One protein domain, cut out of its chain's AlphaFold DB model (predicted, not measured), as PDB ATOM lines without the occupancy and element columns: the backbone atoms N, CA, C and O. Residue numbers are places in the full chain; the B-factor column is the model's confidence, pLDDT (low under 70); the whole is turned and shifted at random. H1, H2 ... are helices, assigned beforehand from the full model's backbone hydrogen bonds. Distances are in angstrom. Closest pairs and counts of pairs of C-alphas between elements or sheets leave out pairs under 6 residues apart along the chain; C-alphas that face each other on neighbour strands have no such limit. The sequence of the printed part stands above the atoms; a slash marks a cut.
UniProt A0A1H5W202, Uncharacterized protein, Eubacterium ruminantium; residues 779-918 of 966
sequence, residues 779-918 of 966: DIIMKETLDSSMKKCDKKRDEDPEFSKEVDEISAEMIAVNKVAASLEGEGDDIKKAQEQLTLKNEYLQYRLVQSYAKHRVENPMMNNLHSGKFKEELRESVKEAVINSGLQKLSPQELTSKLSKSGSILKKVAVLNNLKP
ATOM      1  N   ASP A 779     348.534 380.951 444.200       94.31
ATOM      2  CA  ASP A 779     349.329 381.369 445.363       94.31
ATOM      3  C   ASP A 779     348.545 382.304 446.293       94.31
ATOM      4  O   ASP A 779     348.478 382.081 447.501       94.31
ATOM      5  N   ILE A 780     347.873 383.311 445.725       92.00
ATOM      6  CA  ILE A 780     347.040 384.246 446.496       92.00
ATOM      7  C   ILE A 780     345.918 383.497 447.226       92.00
ATOM      8  O   ILE A 780     345.705 383.702 448.419       92.00
ATOM      9  N   ILE A 781     345.201 382.615 446.527       91.31
ATOM     10  CA  ILE A 781     344.053 381.902 447.099       91.31
ATOM     11  C   ILE A 781     344.494 380.816 448.087       91.31
ATOM     12  O   ILE A 781     343.752 380.535 449.027       91.31
ATOM     13  N   MET A 782     345.688 380.236 447.933       93.12
ATOM     14  CA  MET A 782     346.283 379.336 448.925       93.12
ATOM     15  C   MET A 782     346.392 380.039 450.280       93.12
ATOM     16  O   MET A 782     345.841 379.533 451.256       93.12
ATOM     17  N   LYS A 783     346.991 381.240 450.325       92.81
ATOM     18  CA  LYS A 783     347.080 382.042 451.558       92.81
ATOM     19  C   LYS A 783     345.699 382.347 452.141       92.81
ATOM     20  O   LYS A 783     345.448 382.058 453.305       92.81
ATOM     21  N   GLU A 784     344.775 382.852 451.321       89.75
ATOM     22  CA  GLU A 784     343.405 383.168 451.762       89.75
ATOM     23  C   GLU A 784     342.661 381.934 452.301       89.75
ATOM     24  O   GLU A 784     341.808 382.041 453.186       89.75
ATOM     25  N   THR A 785     342.974 380.745 451.774       89.50
ATOM     26  CA  THR A 785     342.421 379.472 452.248       89.50
ATOM     27  C   THR A 785     342.947 379.125 453.638       89.50
ATOM     28  O   THR A 785     342.139 378.723 454.479       89.50
ATOM     29  N   LEU A 786     344.245 379.328 453.904       90.12
ATOM     30  CA  LEU A 786     344.823 379.135 455.239       90.12
ATOM     31  C   LEU A 786     344.228 380.125 456.241       90.12
ATOM     32  O   LEU A 786     343.651 379.691 457.238       90.12
ATOM     33  N   ASP A 787     344.240 381.423 455.917       88.25
ATOM     34  CA  ASP A 787     343.680 382.483 456.771       88.25
ATOM     35  C   ASP A 787     342.204 382.209 457.097       88.25
ATOM     36  O   ASP A 787     341.746 382.346 458.232       88.25
ATOM     37  N   SER A 788     341.433 381.756 456.105       87.00
ATOM     38  CA  SER A 788     340.029 381.381 456.301       87.00
ATOM     39  C   SER A 788     339.847 380.130 457.159       87.00
ATOM     40  O   SER A 788     338.802 379.983 457.794       87.00
ATOM     41  N   SER A 789     340.801 379.197 457.145       87.38
ATOM     42  CA  SER A 789     340.783 378.018 458.017       87.38
ATOM     43  C   SER A 789     341.079 378.416 459.462       87.38
ATOM     44  O   SER A 789     340.338 378.017 460.358       87.38
ATOM     45  N   MET A 790     342.085 379.269 459.673       86.44
ATOM     46  CA  MET A 790     342.474 379.787 460.991       86.44
ATOM     47  C   MET A 790     341.323 380.565 461.640       86.44
ATOM     48  O   MET A 790     340.851 380.178 462.707       86.44
ATOM     49  N   LYS A 791     340.721 381.514 460.910       87.69
ATOM     50  CA  LYS A 791     339.537 382.268 461.368       87.69
ATOM     51  C   LYS A 791     338.340 381.392 461.730       87.69
ATOM     52  O   LYS A 791     337.540 381.758 462.584       87.69
ATOM     53  N   LYS A 792     338.156 380.246 461.060       87.56
ATOM     54  CA  LYS A 792     337.084 379.300 461.411       87.56
ATOM     55  C   LYS A 792     337.365 378.587 462.728       87.56
ATOM     56  O   LYS A 792     336.410 378.306 463.443       87.56
ATOM     57  N   CYS A 793     338.622 378.258 463.017       86.56
ATOM     58  CA  CYS A 793     339.007 377.691 464.306       86.56
ATOM     59  C   CYS A 793     338.843 378.723 465.424       86.56
ATOM     60  O   CYS A 793     338.223 378.392 466.428       86.56
ATOM     61  N   ASP A 794     339.269 379.971 465.203       85.31
ATOM     62  CA  ASP A 794     339.042 381.073 466.150       85.31
ATOM     63  C   ASP A 794     337.553 381.271 466.425       85.31
ATOM     64  O   ASP A 794     337.130 381.217 467.570       85.31
ATOM     65  N   LYS A 795     336.726 381.364 465.376       89.44
ATOM     66  CA  LYS A 795     335.271 381.494 465.534       89.44
ATOM     67  C   LYS A 795     334.658 380.332 466.318       89.44
ATOM     68  O   LYS A 795     333.744 380.555 467.093       89.44
ATOM     69  N   LYS A 796     335.134 379.100 466.112       89.25
ATOM     70  CA  LYS A 796     334.660 377.930 466.869       89.25
ATOM     71  C   LYS A 796     335.071 377.979 468.338       89.25
ATOM     72  O   LYS A 796     334.272 377.574 469.170       89.25
ATOM     73  N   ARG A 797     336.290 378.439 468.639       91.06
ATOM     74  CA  ARG A 797     336.734 378.695 470.016       91.06
ATOM     75  C   ARG A 797     335.848 379.766 470.646       91.06
ATOM     76  O   ARG A 797     335.323 379.556 471.723       91.06
ATOM     77  N   ASP A 798     335.631 380.872 469.946       87.69
ATOM     78  CA  ASP A 798     334.817 381.987 470.439       87.69
ATOM     79  C   ASP A 798     333.322 381.612 470.572       87.69
ATOM     80  O   ASP A 798     332.578 382.272 471.285       87.69
ATOM     81  N   GLU A 799     332.866 380.549 469.901       91.31
ATOM     82  CA  GLU A 799     331.528 379.957 470.057       91.31
ATOM     83  C   GLU A 799     331.454 378.897 471.177       91.31
ATOM     84  O   GLU A 799     330.352 378.443 471.498       91.31
ATOM     85  N   ASP A 800     332.584 378.486 471.769       92.12
ATOM     86  CA  ASP A 800     332.619 377.578 472.919       92.12
ATOM     87  C   ASP A 800     332.067 378.309 474.162       92.12
ATOM     88  O   ASP A 800     332.628 379.331 474.584       92.12
ATOM     89  N   PRO A 801     330.965 377.821 474.769       92.50
ATOM     90  CA  PRO A 801     330.382 378.445 475.952       92.50
ATOM     91  C   PRO A 801     331.323 378.470 477.160       92.50
ATOM     92  O   PRO A 801     331.221 379.389 477.972       92.50
ATOM     93  N   GLU A 802     332.209 377.478 477.306       91.75
ATOM     94  CA  GLU A 802     333.159 377.427 478.427       91.75
ATOM     95  C   GLU A 802     334.235 378.505 478.260       91.75
ATOM     96  O   GLU A 802     334.449 379.291 479.179       91.75
ATOM     97  N   PHE A 803     334.812 378.619 477.060       91.50
ATOM     98  CA  PHE A 803     335.761 379.681 476.722       91.50
ATOM     99  C   PHE A 803     335.145 381.074 476.888       91.50
ATOM    100  O   PHE A 803     335.718 381.930 477.558       91.50
ATOM    101  N   SER A 804     333.955 381.294 476.317       91.62
ATOM    102  CA  SER A 804     333.264 382.589 476.392       91.62
ATOM    103  C   SER A 804     333.037 383.011 477.841       91.62
ATOM    104  O   SER A 804     333.327 384.144 478.213       91.62
ATOM    105  N   LYS A 805     332.580 382.074 478.683       93.75
ATOM    106  CA  LYS A 805     332.376 382.315 480.111       93.75
ATOM    107  C   LYS A 805     333.686 382.658 480.825       93.75
ATOM    108  O   LYS A 805     333.705 383.617 481.592       93.75
ATOM    109  N   GLU A 806     334.763 381.906 480.590       91.69
ATOM    110  CA  GLU A 806     336.072 382.189 481.195       91.69
ATOM    111  C   GLU A 806     336.600 383.574 480.793       91.69
ATOM    112  O   GLU A 806     337.042 384.337 481.652       91.69
ATOM    113  N   VAL A 807     336.518 383.926 479.507       90.88
ATOM    114  CA  VAL A 807     336.955 385.232 478.990       90.88
ATOM    115  C   VAL A 807     336.117 386.371 479.564       90.88
ATOM    116  O   VAL A 807     336.686 387.392 479.955       90.88
ATOM    117  N   ASP A 808     334.794 386.210 479.655       92.75
ATOM    118  CA  ASP A 808     333.896 387.211 480.241       92.75
ATOM    119  C   ASP A 808     334.195 387.430 481.732       92.75
ATOM    120  O   ASP A 808     334.269 388.575 482.186       92.75
ATOM    121  N   GLU A 809     334.426 386.352 482.490       93.62
ATOM    122  CA  GLU A 809     334.816 386.415 483.905       93.62
ATOM    123  C   GLU A 809     336.156 387.145 484.080       93.62
ATOM    124  O   GLU A 809     336.241 388.106 484.850       93.62
ATOM    125  N   ILE A 810     337.185 386.757 483.318       91.75
ATOM    126  CA  ILE A 810     338.513 387.389 483.363       91.75
ATOM    127  C   ILE A 810     338.424 388.869 482.963       91.75
ATOM    128  O   ILE A 810     338.991 389.732 483.636       91.75
ATOM    129  N   SER A 811     337.674 389.187 481.907       91.25
ATOM    130  CA  SER A 811     337.505 390.559 481.414       91.25
ATOM    131  C   SER A 811     336.775 391.441 482.427       91.25
ATOM    132  O   SER A 811     337.178 392.585 482.652       91.25
ATOM    133  N   ALA A 812     335.736 390.923 483.090       92.81
ATOM    134  CA  ALA A 812     335.034 391.637 484.153       92.81
ATOM    135  C   ALA A 812     335.956 391.924 485.350       92.81
ATOM    136  O   ALA A 812     335.958 393.044 485.874       92.81
ATOM    137  N   GLU A 813     336.782 390.950 485.748       92.00
ATOM    138  CA  GLU A 813     337.798 391.139 486.786       92.00
ATOM    139  C   GLU A 813     338.828 392.209 486.387       92.00
ATOM    140  O   GLU A 813     339.158 393.075 487.201       92.00
ATOM    141  N   MET A 814     339.297 392.214 485.134       88.38
ATOM    142  CA  MET A 814     340.252 393.215 484.635       88.38
ATOM    143  C   MET A 814     339.658 394.621 484.621       88.38
ATOM    144  O   MET A 814     340.312 395.574 485.049       88.38
ATOM    145  N   ILE A 815     338.408 394.770 484.170       91.06
ATOM    146  CA  ILE A 815     337.692 396.054 484.196       91.06
ATOM    147  C   ILE A 815     337.579 396.563 485.637       91.06
ATOM    148  O   ILE A 815     337.822 397.744 485.890       91.06
ATOM    149  N   ALA A 816     337.255 395.683 486.590       90.75
ATOM    150  CA  ALA A 816     337.182 396.045 488.002       90.75
ATOM    151  C   ALA A 816     338.545 396.508 488.545       90.75
ATOM    152  O   ALA A 816     338.613 397.554 489.189       90.75
ATOM    153  N   VAL A 817     339.629 395.787 488.239       87.81
ATOM    154  CA  VAL A 817     341.003 396.150 488.637       87.81
ATOM    155  C   VAL A 817     341.411 397.504 488.059       87.81
ATOM    156  O   VAL A 817     341.859 398.372 488.807       87.81
ATOM    157  N   ASN A 818     341.183 397.731 486.763       82.69
ATOM    158  CA  ASN A 818     341.518 398.992 486.098       82.69
ATOM    159  C   ASN A 818     340.712 400.173 486.652       82.69
ATOM    160  O   ASN A 818     341.244 401.271 486.790       82.69
ATOM    161  N   LYS A 819     339.441 399.957 487.020       89.62
ATOM    162  CA  LYS A 819     338.607 400.992 487.643       89.62
ATOM    163  C   LYS A 819     339.124 401.386 489.027       89.62
ATOM    164  O   LYS A 819     339.137 402.572 489.343       89.62
ATOM    165  N   VAL A 820     339.554 400.414 489.835       87.31
ATOM    166  CA  VAL A 820     340.170 400.691 491.144       87.31
ATOM    167  C   VAL A 820     341.499 401.423 490.951       87.31
ATOM    168  O   VAL A 820     341.714 402.444 491.598       87.31
ATOM    169  N   ALA A 821     342.342 400.973 490.018       84.00
ATOM    170  CA  ALA A 821     343.626 401.614 489.725       84.00
ATOM    171  C   ALA A 821     343.455 403.075 489.285       84.00
ATOM    172  O   ALA A 821     344.157 403.947 489.786       84.00
ATOM    173  N   ALA A 822     342.470 403.357 488.427       83.75
ATOM    174  CA  ALA A 822     342.151 404.713 487.980       83.75
ATOM    175  C   ALA A 822     341.587 405.619 489.090       83.75
ATOM    176  O   ALA A 822     341.628 406.835 488.949       83.75
ATOM    177  N   SER A 823     341.047 405.049 490.174       86.06
ATOM    178  CA  SER A 823     340.522 405.810 491.320       86.06
ATOM    179  C   SER A 823     341.563 406.112 492.405       86.06
ATOM    180  O   SER A 823     341.272 406.859 493.339       86.06
ATOM    181  N   LEU A 824     342.761 405.526 492.306       85.94
ATOM    182  CA  LEU A 824     343.868 405.789 493.222       85.94
ATOM    183  C   LEU A 824     344.630 407.042 492.768       85.94
ATOM    184  O   LEU A 824     345.526 406.959 491.931       85.94
ATOM    185  N   GLU A 825     344.280 408.193 493.345       76.81
ATOM    186  CA  GLU A 825     344.976 409.472 493.152       76.81
ATOM    187  C   GLU A 825     345.753 409.870 494.420       76.81
ATOM    188  O   GLU A 825     345.223 409.794 495.529       76.81
ATOM    189  N   GLY A 826     347.006 410.315 494.264       74.75
ATOM    190  CA  GLY A 826     347.832 410.865 495.347       74.75
ATOM    191  C   GLY A 826     349.291 410.396 495.332       74.75
ATOM    192  O   GLY A 826     349.651 409.441 494.648       74.75
ATOM    193  N   GLU A 827     350.134 411.072 496.114       55.12
ATOM    194  CA  GLU A 827     351.544 410.726 496.319       55.12
ATOM    195  C   GLU A 827     351.725 410.196 497.749       55.12
ATOM    196  O   GLU A 827     351.717 410.952 498.719       55.12
ATOM    197  N   GLY A 828     351.834 408.874 497.896       79.31
ATOM    198  CA  GLY A 828     352.080 408.211 499.177       79.31
ATOM    199  C   GLY A 828     352.482 406.752 498.978       79.31
ATOM    200  O   GLY A 828     352.033 406.112 498.027       79.31
ATOM    201  N   ASP A 829     353.331 406.220 499.859       79.38
ATOM    202  CA  ASP A 829     353.872 404.858 499.722       79.38
ATOM    203  C   ASP A 829     352.779 403.780 499.727       79.38
ATOM    204  O   ASP A 829     352.882 402.790 499.004       79.38
ATOM    205  N   ASP A 830     351.690 403.993 500.467       78.56
ATOM    206  CA  ASP A 830     350.547 403.074 500.486       78.56
ATOM    207  C   ASP A 830     349.770 403.082 499.159       78.56
ATOM    208  O   ASP A 830     349.320 402.033 498.697       78.56
ATOM    209  N   ILE A 831     349.664 404.245 498.505       79.19
ATOM    210  CA  ILE A 831     349.042 404.375 497.178       79.19
ATOM    211  C   ILE A 831     349.918 403.689 496.127       79.19
ATOM    212  O   ILE A 831     349.396 402.930 495.312       79.19
ATOM    213  N   LYS A 832     351.244 403.876 496.183       78.94
ATOM    214  CA  LYS A 832     352.193 403.184 495.292       78.94
ATOM    215  C   LYS A 832     352.109 401.665 495.449       78.94
ATOM    216  O   LYS A 832     351.956 400.965 494.454       78.94
ATOM    217  N   LYS A 833     352.103 401.153 496.684       80.94
ATOM    218  CA  LYS A 833     351.927 399.715 496.959       80.94
ATOM    219  C   LYS A 833     350.595 399.181 496.435       80.94
ATOM    220  O   LYS A 833     350.548 398.087 495.877       80.94
ATOM    221  N   ALA A 834     349.507 399.938 496.589       79.81
ATOM    222  CA  ALA A 834     348.204 399.556 496.052       79.81
ATOM    223  C   ALA A 834     348.200 399.533 494.510       79.81
ATOM    224  O   ALA A 834     347.658 398.603 493.913       79.81
ATOM    225  N   GLN A 835     348.844 400.507 493.860       81.50
ATOM    226  CA  GLN A 835     349.024 400.535 492.404       81.50
ATOM    227  C   GLN A 835     349.867 399.348 491.912       81.50
ATOM    228  O   GLN A 835     349.476 398.691 490.952       81.50
ATOM    229  N   GLU A 836     350.963 399.010 492.595       80.81
ATOM    230  CA  GLU A 836     351.787 397.830 492.289       80.81
ATOM    231  C   GLU A 836     350.983 396.526 492.395       80.81
ATOM    232  O   GLU A 836     351.005 395.709 491.474       80.81
ATOM    233  N   GLN A 837     350.207 396.343 493.469       80.56
ATOM    234  CA  GLN A 837     349.344 395.167 493.639       80.56
ATOM    235  C   GLN A 837     348.280 395.053 492.539       80.56
ATOM    236  O   GLN A 837     347.988 393.948 492.074       80.56
ATOM    237  N   LEU A 838     347.702 396.175 492.101       85.25
ATOM    238  CA  LEU A 838     346.730 396.191 491.006       85.25
ATOM    239  C   LEU A 838     347.387 395.902 489.656       85.25
ATOM    240  O   LEU A 838     346.811 395.147 488.873       85.25
ATOM    241  N   THR A 839     348.594 396.414 489.401       82.81
ATOM    242  CA  THR A 839     349.387 396.053 488.215       82.81
ATOM    243  C   THR A 839     349.672 394.555 488.192       82.81
ATOM    244  O   THR A 839     349.358 393.900 487.203       82.81
ATOM    245  N   LEU A 840     350.161 393.982 489.298       79.62
ATOM    246  CA  LEU A 840     350.411 392.540 489.417       79.62
ATOM    247  C   LEU A 840     349.144 391.710 489.183       79.62
ATOM    248  O   LEU A 840     349.172 390.703 488.476       79.62
ATOM    249  N   LYS A 841     348.010 392.143 489.743       84.00
ATOM    250  CA  LYS A 841     346.726 391.470 489.535       84.00
ATOM    251  C   LYS A 841     346.261 391.563 488.080       84.00
ATOM    252  O   LYS A 841     345.741 390.584 487.556       84.00
ATOM    253  N   ASN A 842     346.450 392.703 487.420       83.69
ATOM    254  CA  ASN A 842     346.117 392.866 486.006       83.69
ATOM    255  C   ASN A 842     346.997 391.970 485.120       83.69
ATOM    256  O   ASN A 842     346.485 391.292 484.234       83.69
ATOM    257  N   GLU A 843     348.299 391.890 485.408       78.81
ATOM    258  CA  GLU A 843     349.219 390.959 484.742       78.81
ATOM    259  C   GLU A 843     348.764 389.501 484.917       78.81
ATOM    260  O   GLU A 843     348.675 388.766 483.936       78.81
ATOM    261  N   TYR A 844     348.381 389.088 486.129       81.62
ATOM    262  CA  TYR A 844     347.841 387.745 486.375       81.62
ATOM    263  C   TYR A 844     346.554 387.457 485.583       81.62
ATOM    264  O   TYR A 844     346.341 386.345 485.103       81.62
ATOM    265  N   LEU A 845     345.670 388.442 485.433       83.38
ATOM    266  CA  LEU A 845     344.442 388.262 484.659       83.38
ATOM    267  C   LEU A 845     344.730 388.139 483.158       83.38
ATOM    268  O   LEU A 845     344.141 387.283 482.502       83.38
ATOM    269  N   GLN A 846     345.696 388.900 482.637       78.88
ATOM    270  CA  GLN A 846     346.205 388.719 481.271       78.88
ATOM    271  C   GLN A 846     346.778 387.310 481.067       78.88
ATOM    272  O   GLN A 846     346.531 386.686 480.038       78.88
ATOM    273  N   TYR A 847     347.476 386.756 482.063       78.06
ATOM    274  CA  TYR A 847     347.944 385.370 482.007       78.06
ATOM    275  C   TYR A 847     346.808 384.366 481.885       78.06
ATOM    276  O   TYR A 847     346.824 383.514 480.997       78.06
ATOM    277  N   ARG A 848     345.817 384.467 482.780       82.31
ATOM    278  CA  ARG A 848     344.640 383.592 482.760       82.31
ATOM    279  C   ARG A 848     343.937 383.666 481.413       82.31
ATOM    280  O   ARG A 848     343.470 382.642 480.922       82.31
ATOM    281  N   LEU A 849     343.902 384.853 480.805       83.69
ATOM    282  CA  LEU A 849     343.349 385.040 479.474       83.69
ATOM    283  C   LEU A 849     344.140 384.226 478.442       83.69
ATOM    284  O   LEU A 849     343.558 383.372 477.779       83.69
ATOM    285  N   VAL A 850     345.463 384.406 478.363       79.19
ATOM    286  CA  VAL A 850     346.347 383.642 477.456       79.19
ATOM    287  C   VAL A 850     346.217 382.129 477.676       79.19
ATOM    288  O   VAL A 850     346.095 381.371 476.712       79.19
ATOM    289  N   GLN A 851     346.165 381.674 478.931       77.81
ATOM    290  CA  GLN A 851     345.939 380.265 479.260       77.81
ATOM    291  C   GLN A 851     344.588 379.756 478.757       77.81
ATOM    292  O   GLN A 851     344.527 378.640 478.245       77.81
ATOM    293  N   SER A 852     343.519 380.549 478.870       82.44
ATOM    294  CA  SER A 852     342.197 380.179 478.355       82.44
ATOM    295  C   SER A 852     342.219 380.045 476.826       82.44
ATOM    296  O   SER A 852     341.750 379.041 476.286       82.44
ATOM    297  N   TYR A 853     342.886 380.968 476.117       81.44
ATOM    298  CA  TYR A 853     343.095 380.867 474.664       81.44
ATOM    299  C   TYR A 853     343.848 379.590 474.260       81.44
ATOM    300  O   TYR A 853     343.479 378.950 473.272       81.44
ATOM    301  N   ALA A 854     344.874 379.196 475.020       78.56
ATOM    302  CA  ALA A 854     345.621 377.962 474.781       78.56
ATOM    303  C   ALA A 854     344.803 376.702 475.130       78.56
ATOM    304  O   ALA A 854     344.789 375.742 474.360       78.56
ATOM    305  N   LYS A 855     344.084 376.715 476.263       82.44
ATOM    306  CA  LYS A 855     343.240 375.612 476.757       82.44
ATOM    307  C   LYS A 855     342.110 375.283 475.781       82.44
ATOM    308  O   LYS A 855     341.880 374.113 475.490       82.44
ATOM    309  N   HIS A 856     341.435 376.305 475.259       84.31
ATOM    310  CA  HIS A 856     340.291 376.162 474.352       84.31
ATOM    311  C   HIS A 856     340.693 376.179 472.870       84.31
ATOM    312  O   HIS A 856     339.869 376.398 471.978       84.31
ATOM    313  N   ARG A 857     341.975 375.954 472.568       83.00
ATOM    314  CA  ARG A 857     342.473 375.996 471.197       83.00
ATOM    315  C   ARG A 857     341.848 374.889 470.348       83.00
ATOM    316  O   ARG A 857     342.044 373.700 470.584       83.00
ATOM    317  N   VAL A 858     341.135 375.290 469.300       84.50
ATOM    318  CA  VAL A 858     340.547 374.362 468.329       84.50
ATOM    319  C   VAL A 858     341.611 373.961 467.314       84.50
ATOM    320  O   VAL A 858     342.108 374.803 466.563       84.50
ATOM    321  N   GLU A 859     341.934 372.668 467.254       84.00
ATOM    322  CA  GLU A 859     342.859 372.141 466.251       84.00
ATOM    323  C   GLU A 859     342.430 372.542 464.834       84.00
ATOM    324  O   GLU A 859     341.251 372.481 464.474       84.00
ATOM    325  N   ASN A 860     343.400 372.934 464.007       85.25
ATOM    326  CA  ASN A 860     343.176 373.252 462.604       85.25
ATOM    327  C   ASN A 860     343.715 372.101 461.741       85.25
ATOM    328  O   ASN A 860     344.921 372.041 461.489       85.25
ATOM    329  N   PRO A 861     342.849 371.196 461.236       84.75
ATOM    330  CA  PRO A 861     343.290 370.031 460.474       84.75
ATOM    331  C   PRO A 861     344.073 370.398 459.215       84.75
ATOM    332  O   PRO A 861     344.866 369.597 458.735       84.75
ATOM    333  N   MET A 862     343.855 371.593 458.654       86.69
ATOM    334  CA  MET A 862     344.622 372.053 457.501       86.69
ATOM    335  C   MET A 862     346.080 372.300 457.892       86.69
ATOM    336  O   MET A 862     346.960 371.735 457.251       86.69
ATOM    337  N   MET A 863     346.333 373.044 458.976       87.50
ATOM    338  CA  MET A 863     347.702 373.317 459.445       87.50
ATOM    339  C   MET A 863     348.374 372.047 459.957       87.50
ATOM    340  O   MET A 863     349.519 371.763 459.610       87.50
ATOM    341  N   ASN A 864     347.633 371.209 460.685       84.38
ATOM    342  CA  ASN A 864     348.159 369.949 461.206       84.38
ATOM    343  C   ASN A 864     348.603 368.994 460.092       84.38
ATOM    344  O   ASN A 864     349.479 368.181 460.340       84.38
ATOM    345  N   ASN A 865     348.056 369.085 458.874       87.56
ATOM    346  CA  ASN A 865     348.476 368.260 457.734       87.56
ATOM    347  C   ASN A 865     349.515 368.939 456.826       87.56
ATOM    348  O   ASN A 865     350.104 368.268 455.974       87.56
ATOM    349  N   LEU A 866     349.770 370.242 456.995       89.50
ATOM    350  CA  LEU A 866     350.734 370.981 456.174       89.50
ATOM    351  C   LEU A 866     352.189 370.577 456.420       89.50
ATOM    352  O   LEU A 866     353.018 370.884 455.577       89.50
ATOM    353  N   HIS A 867     352.517 369.829 457.474       88.50
ATOM    354  CA  HIS A 867     353.858 369.252 457.648       88.50
ATOM    355  C   HIS A 867     354.230 368.282 456.507       88.50
ATOM    356  O   HIS A 867     355.408 368.029 456.251       88.50
ATOM    357  N   SER A 868     353.232 367.733 455.803       88.50
ATOM    358  CA  SER A 868     353.414 366.858 454.649       88.50
ATOM    359  C   SER A 868     353.480 367.667 453.355       88.50
ATOM    360  O   SER A 868     352.471 368.197 452.884       88.50
ATOM    361  N   GLY A 869     354.647 367.678 452.702       83.50
ATOM    362  CA  GLY A 869     354.807 368.309 451.384       83.50
ATOM    363  C   GLY A 869     353.804 367.786 450.346       83.50
ATOM    364  O   GLY A 869     353.305 368.545 449.524       83.50
ATOM    365  N   LYS A 870     353.402 366.511 450.446       88.25
ATOM    366  CA  LYS A 870     352.357 365.928 449.593       88.25
ATOM    367  C   LYS A 870     350.997 366.604 449.792       88.25
ATOM    368  O   LYS A 870     350.307 366.869 448.812       88.25
ATOM    369  N   PHE A 871     350.607 366.883 451.036       88.94
ATOM    370  CA  PHE A 871     349.339 367.556 451.322       88.94
ATOM    371  C   PHE A 871     349.333 368.994 450.791       88.94
ATOM    372  O   PHE A 871     348.337 369.413 450.201       88.94
ATOM    373  N   LYS A 872     350.454 369.723 450.921       92.50
ATOM    374  CA  LYS A 872     350.624 371.058 450.324       92.50
ATOM    375  C   LYS A 872     350.373 371.039 448.814       92.50
ATOM    376  O   LYS A 872     349.586 371.847 448.325       92.50
ATOM    377  N   GLU A 873     350.975 370.097 448.088       91.88
ATOM    378  CA  GLU A 873     350.779 369.968 446.636       91.88
ATOM    379  C   GLU A 873     349.339 369.586 446.266       91.88
ATOM    380  O   GLU A 873     348.757 370.134 445.329       91.88
ATOM    381  N   GLU A 874     348.710 368.684 447.023       88.31
ATOM    382  CA  GLU A 874     347.302 368.327 446.815       88.31
ATOM    383  C   GLU A 874     346.358 369.517 447.042       88.31
ATOM    384  O   GLU A 874     345.388 369.699 446.291       88.31
ATOM    385  N   LEU A 875     346.641 370.339 448.055       89.12
ATOM    386  CA  LEU A 875     345.914 371.575 448.325       89.12
ATOM    387  C   LEU A 875     346.125 372.583 447.190       89.12
ATOM    388  O   LEU A 875     345.138 373.112 446.674       89.12
ATOM    389  N   ARG A 876     347.373 372.783 446.746       93.31
ATOM    390  CA  ARG A 876     347.726 373.665 445.624       93.31
ATOM    391  C   ARG A 876     346.966 373.298 444.358       93.31
ATOM    392  O   ARG A 876     346.326 374.160 443.761       93.31
ATOM    393  N   GLU A 877     346.969 372.026 443.976       91.94
ATOM    394  CA  GLU A 877     346.251 371.554 442.789       91.94
ATOM    395  C   GLU A 877     344.732 371.735 442.920       91.94
ATOM    396  O   GLU A 877     344.069 372.152 441.968       91.94
ATOM    397  N   SER A 878     344.174 371.510 444.114       87.56
ATOM    398  CA  SER A 878     342.747 371.748 444.380       87.56
ATOM    399  C   SER A 878     342.381 373.233 444.261       87.56
ATOM    400  O   SER A 878     341.332 373.585 443.711       87.56
ATOM    401  N   VAL A 879     343.250 374.124 444.749       90.56
ATOM    402  CA  VAL A 879     343.083 375.575 444.604       90.56
ATOM    403  C   VAL A 879     343.193 375.979 443.138       90.56
ATOM    404  O   VAL A 879     342.307 376.671 442.637       90.56
ATOM    405  N   LYS A 880     344.209 375.498 442.422       92.12
ATOM    406  CA  LYS A 880     344.429 375.759 440.994       92.12
ATOM    407  C   LYS A 880     343.227 375.370 440.141       92.12
ATOM    408  O   LYS A 880     342.788 376.137 439.282       92.12
ATOM    409  N   GLU A 881     342.636 374.212 440.416       87.31
ATOM    410  CA  GLU A 881     341.406 373.760 439.772       87.31
ATOM    411  C   GLU A 881     340.236 374.723 440.041       87.31
ATOM    412  O   GLU A 881     339.517 375.121 439.118       87.31
ATOM    413  N   ALA A 882     340.072 375.172 441.289       85.69
ATOM    414  CA  ALA A 882     339.053 376.154 441.652       85.69
ATOM    415  C   ALA A 882     339.269 377.508 440.953       85.69
ATOM    416  O   ALA A 882     338.293 378.111 440.491       85.69
ATOM    417  N   VAL A 883     340.522 377.963 440.813       87.94
ATOM    418  CA  VAL A 883     340.877 379.168 440.044       87.94
ATOM    419  C   VAL A 883     340.423 379.015 438.598       87.94
ATOM    420  O   VAL A 883     339.655 379.848 438.112       87.94
ATOM    421  N   ILE A 884     340.805 377.926 437.929       87.44
ATOM    422  CA  ILE A 884     340.441 377.669 436.528       87.44
ATOM    423  C   ILE A 884     338.919 377.674 436.345       87.44
ATOM    424  O   ILE A 884     338.407 378.347 435.443       87.44
ATOM    425  N   ASN A 885     338.201 376.973 437.227       82.94
ATOM    426  CA  ASN A 885     336.745 376.820 437.179       82.94
ATOM    427  C   ASN A 885     335.987 378.110 437.521       82.94
ATOM    428  O   ASN A 885     334.830 378.277 437.133       82.94
ATOM    429  N   SER A 886     336.609 379.031 438.256       82.56
ATOM    430  CA  SER A 886     336.024 380.337 438.573       82.56
ATOM    431  C   SER A 886     336.117 381.341 437.418       82.56
ATOM    432  O   SER A 886     335.379 382.324 437.406       82.56
ATOM    433  N   GLY A 887     337.006 381.101 436.447       86.50
ATOM    434  CA  GLY A 887     337.245 382.008 435.328       86.50
ATOM    435  C   GLY A 887     337.997 383.289 435.705       86.50
ATOM    436  O   GLY A 887     338.083 384.188 434.869       86.50
ATOM    437  N   LEU A 888     338.545 383.386 436.924       85.38
ATOM    438  CA  LEU A 888     339.289 384.556 437.403       85.38
ATOM    439  C   LEU A 888     340.441 384.950 436.469       85.38
ATOM    440  O   LEU A 888     340.627 386.126 436.189       85.38
ATOM    441  N   GLN A 889     341.153 383.980 435.901       87.19
ATOM    442  CA  GLN A 889     342.278 384.185 434.983       87.19
ATOM    443  C   GLN A 889     341.932 384.978 433.706       87.19
ATOM    444  O   GLN A 889     342.830 385.419 432.988       87.19
ATOM    445  N   LYS A 890     340.637 385.124 433.393       88.12
ATOM    446  CA  LYS A 890     340.139 385.859 432.219       88.12
ATOM    447  C   LYS A 890     339.845 387.331 432.500       88.12
ATOM    448  O   LYS A 890     339.587 388.071 431.558       88.12
ATOM    449  N   LEU A 891     339.820 387.727 433.766       86.19
ATOM    450  CA  LEU A 891     339.510 389.089 434.177       86.19
ATOM    451  C   LEU A 891     340.723 390.000 433.971       86.19
ATOM    452  O   LEU A 891     341.862 389.530 433.932       86.19
ATOM    453  N   SER A 892     340.482 391.302 433.841       84.19
ATOM    454  CA  SER A 892     341.556 392.300 433.847       84.19
ATOM    455  C   SER A 892     342.229 392.392 435.232       84.19
ATOM    456  O   SER A 892     341.622 392.011 436.241       84.19
ATOM    457  N   PRO A 893     343.464 392.922 435.330       82.19
ATOM    458  CA  PRO A 893     344.147 393.110 436.617       82.19
ATOM    459  C   PRO A 893     343.332 393.930 437.639       82.19
ATOM    460  O   PRO A 893     343.302 393.619 438.835       82.19
ATOM    461  N   GLN A 894     342.623 394.957 437.162       81.38
ATOM    462  CA  GLN A 894     341.788 395.852 437.975       81.38
ATOM    463  C   GLN A 894     340.543 395.128 438.513       81.38
ATOM    464  O   GLN A 894     340.223 395.208 439.702       81.38
ATOM    465  N   GLU A 895     339.871 394.348 437.662       83.69
ATOM    466  CA  GLU A 895     338.741 393.504 438.067       83.69
ATOM    467  C   GLU A 895     339.166 392.391 439.030       83.69
ATOM    468  O   GLU A 895     338.416 392.045 439.943       83.69
ATOM    469  N   LEU A 896     340.366 391.832 438.862       82.81
ATOM    470  CA  LEU A 896     340.910 390.825 439.773       82.81
ATOM    471  C   LEU A 896     341.164 391.391 441.160       82.81
ATOM    472  O   LEU A 896     340.739 390.791 442.143       82.81
ATOM    473  N   THR A 897     341.786 392.565 441.240       79.88
ATOM    474  CA  THR A 897     342.063 393.230 442.519       79.88
ATOM    475  C   THR A 897     340.763 393.519 443.281       79.88
ATOM    476  O   THR A 897     340.687 393.287 444.487       79.88
ATOM    477  N   SER A 898     339.699 393.937 442.581       80.00
ATOM    478  CA  SER A 898     338.395 394.218 443.204       80.00
ATOM    479  C   SER A 898     337.566 392.973 443.543       80.00
ATOM    480  O   SER A 898     336.716 393.028 444.433       80.00
ATOM    481  N   LYS A 899     337.779 391.842 442.852       81.12
ATOM    482  CA  LYS A 899     337.104 390.568 443.163       81.12
ATOM    483  C   LYS A 899     337.819 389.745 444.225       81.12
ATOM    484  O   LYS A 899     337.141 389.077 445.003       81.12
ATOM    485  N   LEU A 900     339.150 389.774 444.275       78.19
ATOM    486  CA  LEU A 900     339.925 389.055 445.291       78.19
ATOM    487  C   LEU A 900     339.669 389.614 446.696       78.19
ATOM    488  O   LEU A 900     339.614 388.841 447.643       78.19
ATOM    489  N   SER A 901     339.356 390.906 446.828       68.56
ATOM    490  CA  SER A 901     338.886 391.491 448.094       68.56
ATOM    491  C   SER A 901     337.486 391.017 448.530       68.56
ATOM    492  O   SER A 901     337.055 391.310 449.641       68.56
ATOM    493  N   LYS A 902     336.767 390.262 447.682       67.00
ATOM    494  CA  LYS A 902     335.427 389.691 447.936       67.00
ATOM    495  C   LYS A 902     335.411 388.150 447.840       67.00
ATOM    496  O   LYS A 902     334.362 387.555 447.582       67.00
ATOM    497  N   SER A 903     336.560 387.494 448.024       59.53
ATOM    498  CA  SER A 903     336.897 386.092 447.673       59.53
ATOM    499  C   SER A 903     336.061 384.952 448.298       59.53
ATOM    500  O   SER A 903     336.273 383.781 447.964       59.53
ATOM    501  N   GLY A 904     335.066 385.236 449.146       66.50
ATOM    502  CA  GLY A 904     334.333 384.224 449.923       66.50
ATOM    503  C   GLY A 904     333.662 383.098 449.113       66.50
ATOM    504  O   GLY A 904     333.473 381.997 449.631       66.50
ATOM    505  N   SER A 905     333.313 383.314 447.840       64.56
ATOM    506  CA  SER A 905     332.690 382.287 446.984       64.56
ATOM    507  C   SER A 905     333.681 381.258 446.422       64.56
ATOM    508  O   SER A 905     333.314 380.098 446.228       64.56
ATOM    509  N   ILE A 906     334.938 381.648 446.197       68.88
ATOM    510  CA  ILE A 906     336.000 380.766 445.690       68.88
ATOM    511  C   ILE A 906     336.514 379.871 446.817       68.88
ATOM    512  O   ILE A 906     336.630 378.662 446.636       68.88
ATOM    513  N   LEU A 907     336.681 380.437 448.013       72.75
ATOM    514  CA  LEU A 907     337.074 379.708 449.222       72.75
ATOM    515  C   LEU A 907     336.082 378.587 449.572       72.75
ATOM    516  O   LEU A 907     336.482 377.487 449.953       72.75
ATOM    517  N   LYS A 908     334.776 378.820 449.368       72.50
ATOM    518  CA  LYS A 908     333.745 377.777 449.512       72.50
ATOM    519  C   LYS A 908     333.941 376.620 448.526       72.50
ATOM    520  O   LYS A 908     333.780 375.470 448.922       72.50
ATOM    521  N   LYS A 909     334.314 376.893 447.269       69.62
ATOM    522  CA  LYS A 909     334.576 375.847 446.260       69.62
ATOM    523  C   LYS A 909     335.827 375.030 446.593       69.62
ATOM    524  O   LYS A 909     335.779 373.808 446.493       69.62
ATOM    525  N   VAL A 910     336.898 375.681 447.048       68.88
ATOM    526  CA  VAL A 910     338.126 375.006 447.509       68.88
ATOM    527  C   VAL A 910     337.826 374.076 448.688       68.88
ATOM    528  O   VAL A 910     338.215 372.911 448.665       68.88
ATOM    529  N   ALA A 911     337.066 374.547 449.683       67.31
ATOM    530  CA  ALA A 911     336.682 373.734 450.839       67.31
ATOM    531  C   ALA A 911     335.868 372.486 450.446       67.31
ATOM    532  O   ALA A 911     336.067 371.413 451.014       67.31
ATOM    533  N   VAL A 912     334.979 372.604 449.454       65.69
ATOM    534  CA  VAL A 912     334.224 371.460 448.921       65.69
ATOM    535  C   VAL A 912     335.153 370.454 448.242       65.69
ATOM    536  O   VAL A 912     335.045 369.266 448.528       65.69
ATOM    537  N   LEU A 913     336.082 370.907 447.393       64.00
ATOM    538  CA  LEU A 913     337.023 370.029 446.684       64.00
ATOM    539  C   LEU A 913     337.980 369.308 447.640       64.00
ATOM    540  O   LEU A 913     338.251 368.118 447.461       64.00
ATOM    541  N   ASN A 914     338.449 369.994 448.686       64.31
ATOM    542  CA  ASN A 914     339.398 369.405 449.623       64.31
ATOM    543  C   ASN A 914     338.759 368.312 450.504       64.31
ATOM    544  O   ASN A 914     339.400 367.296 450.771       64.31
ATOM    545  N   ASN A 915     337.473 368.466 450.850       60.66
ATOM    546  CA  ASN A 915     336.689 367.518 451.656       60.66
ATOM    547  C   ASN A 915     336.124 366.314 450.869       60.66
ATOM    548  O   ASN A 915     335.422 365.473 451.437       60.66
ATOM    549  N   LEU A 916     336.391 366.199 449.565       54.47
ATOM    550  CA  LEU A 916     335.991 365.020 448.794       54.47
ATOM    551  C   LEU A 916     336.854 363.808 449.180       54.47
ATOM    552  O   LEU A 916     338.082 363.878 449.170       54.47
ATOM    553  N   LYS A 917     336.211 362.664 449.452       52.97
ATOM    554  CA  LYS A 917     336.904 361.377 449.643       52.97
ATOM    555  C   LYS A 917     337.833 361.080 448.444       52.97
ATOM    556  O   LYS A 917     337.461 361.416 447.314       52.97
ATOM    557  N   PRO A 918     338.987 360.405 448.638       52.03
ATOM    558  CA  PRO A 918     339.966 360.130 447.573       52.03
ATOM    559  C   PRO A 918     339.368 359.494 446.307       52.03
ATOM    560  O   PRO A 918     339.772 359.813 445.190       52.03
TER     561      PRO A 918
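Overview. This is residues 779 to 918 of the 966 residues of an uncharacterized protein of Eubacterium ruminantium (UniProt A0A1H5W202). Look first for a long helical hairpin, H2 and H3 side by side, which reaches away from a small head in which H5 and H7 cross the first part of H1. H1 runs from this head toward the hairpin and makes a corner with H2 near their ends; the chain comes back from H3 to short H4 beside H1, and H6 lies off to one side of the head, touching no helix. The printed part has 140 residues with seven named helices, H1 to H7 in order along the chain, and no named strand: it is all helix. The whole is extended, with a radius of gyration of the C-alphas of 23.4 A, and elongated, spanning 71 by 37 by 26 A.

Along the chain. Find C-alpha 829 at (353.872, 404.858, 499.722); from there H3, the longest helix, runs 38.7 A through residues 829 to 855. H2, residues 801 to 823, is 33.0 A long. H1, residues 779 to 798, begins at C-alpha 779 at (349.329, 381.369, 445.363) and covers 29.0 A. Next look for H4, residues 861 to 865, and H5, residues 869 to 886, which is 25.7 A long. H6 is residues 893 to 900, and H7, residues 904 to 914, ends at C-alpha 914 at (339.398, 369.405, 449.623).

Arrangement. Start at the hairpin: H3 touches H2 at a shallow tilt of 15 degrees, opposite ways, closest at the C-alphas of Met 814 and Asn 842, 6.0 A apart. H1 is close to H2 but not clearly touching, with closest C-alphas Asp 798 and Ser 804 at 6.2 A; their lines are about perpendicular at 80 degrees. H1 is the hub, touching three helices. With residues 781 to 788 alone it touches H7, about perpendicular at 90 degrees, closest at the C-alphas of Thr 785 and Leu 907, 6.1 A apart. With residues 779 to 782 alone it touches H5, about perpendicular at 76 degrees, closest at the C-alphas of Met 782 and Val 879, 6.6 A apart. With residues 786 to 789 alone it only just touches H4, with 3 pairs of C-alphas within 8 A, the closest being Ser 789 and Met 862 at 7.1 A. H5 touches H7 at a steep tilt of 49 degrees, opposite ways, closest at the C-alphas of Val 879 and Val 910, 5.8 A apart. H6 is apart from H5 and H7, and only just apart from H1, with the closest C-alphas 8.5 A apart. In H1 to H6 every O i to N i+4 pair is within hydrogen-bond range; in H7 it is 6 of 7.

Size, cuts and confidence. Look to the C-alphas of Gly 828 and Lys 890 for the two farthest apart, 71.6 A. The printed part has no cut, and no link is long: H5 to H6 is short, the others tight. The mean pLDDT of the printed part is 83.1; you will find values under 70 at residue 827, residues 901 to 906 and residues 909 to 918.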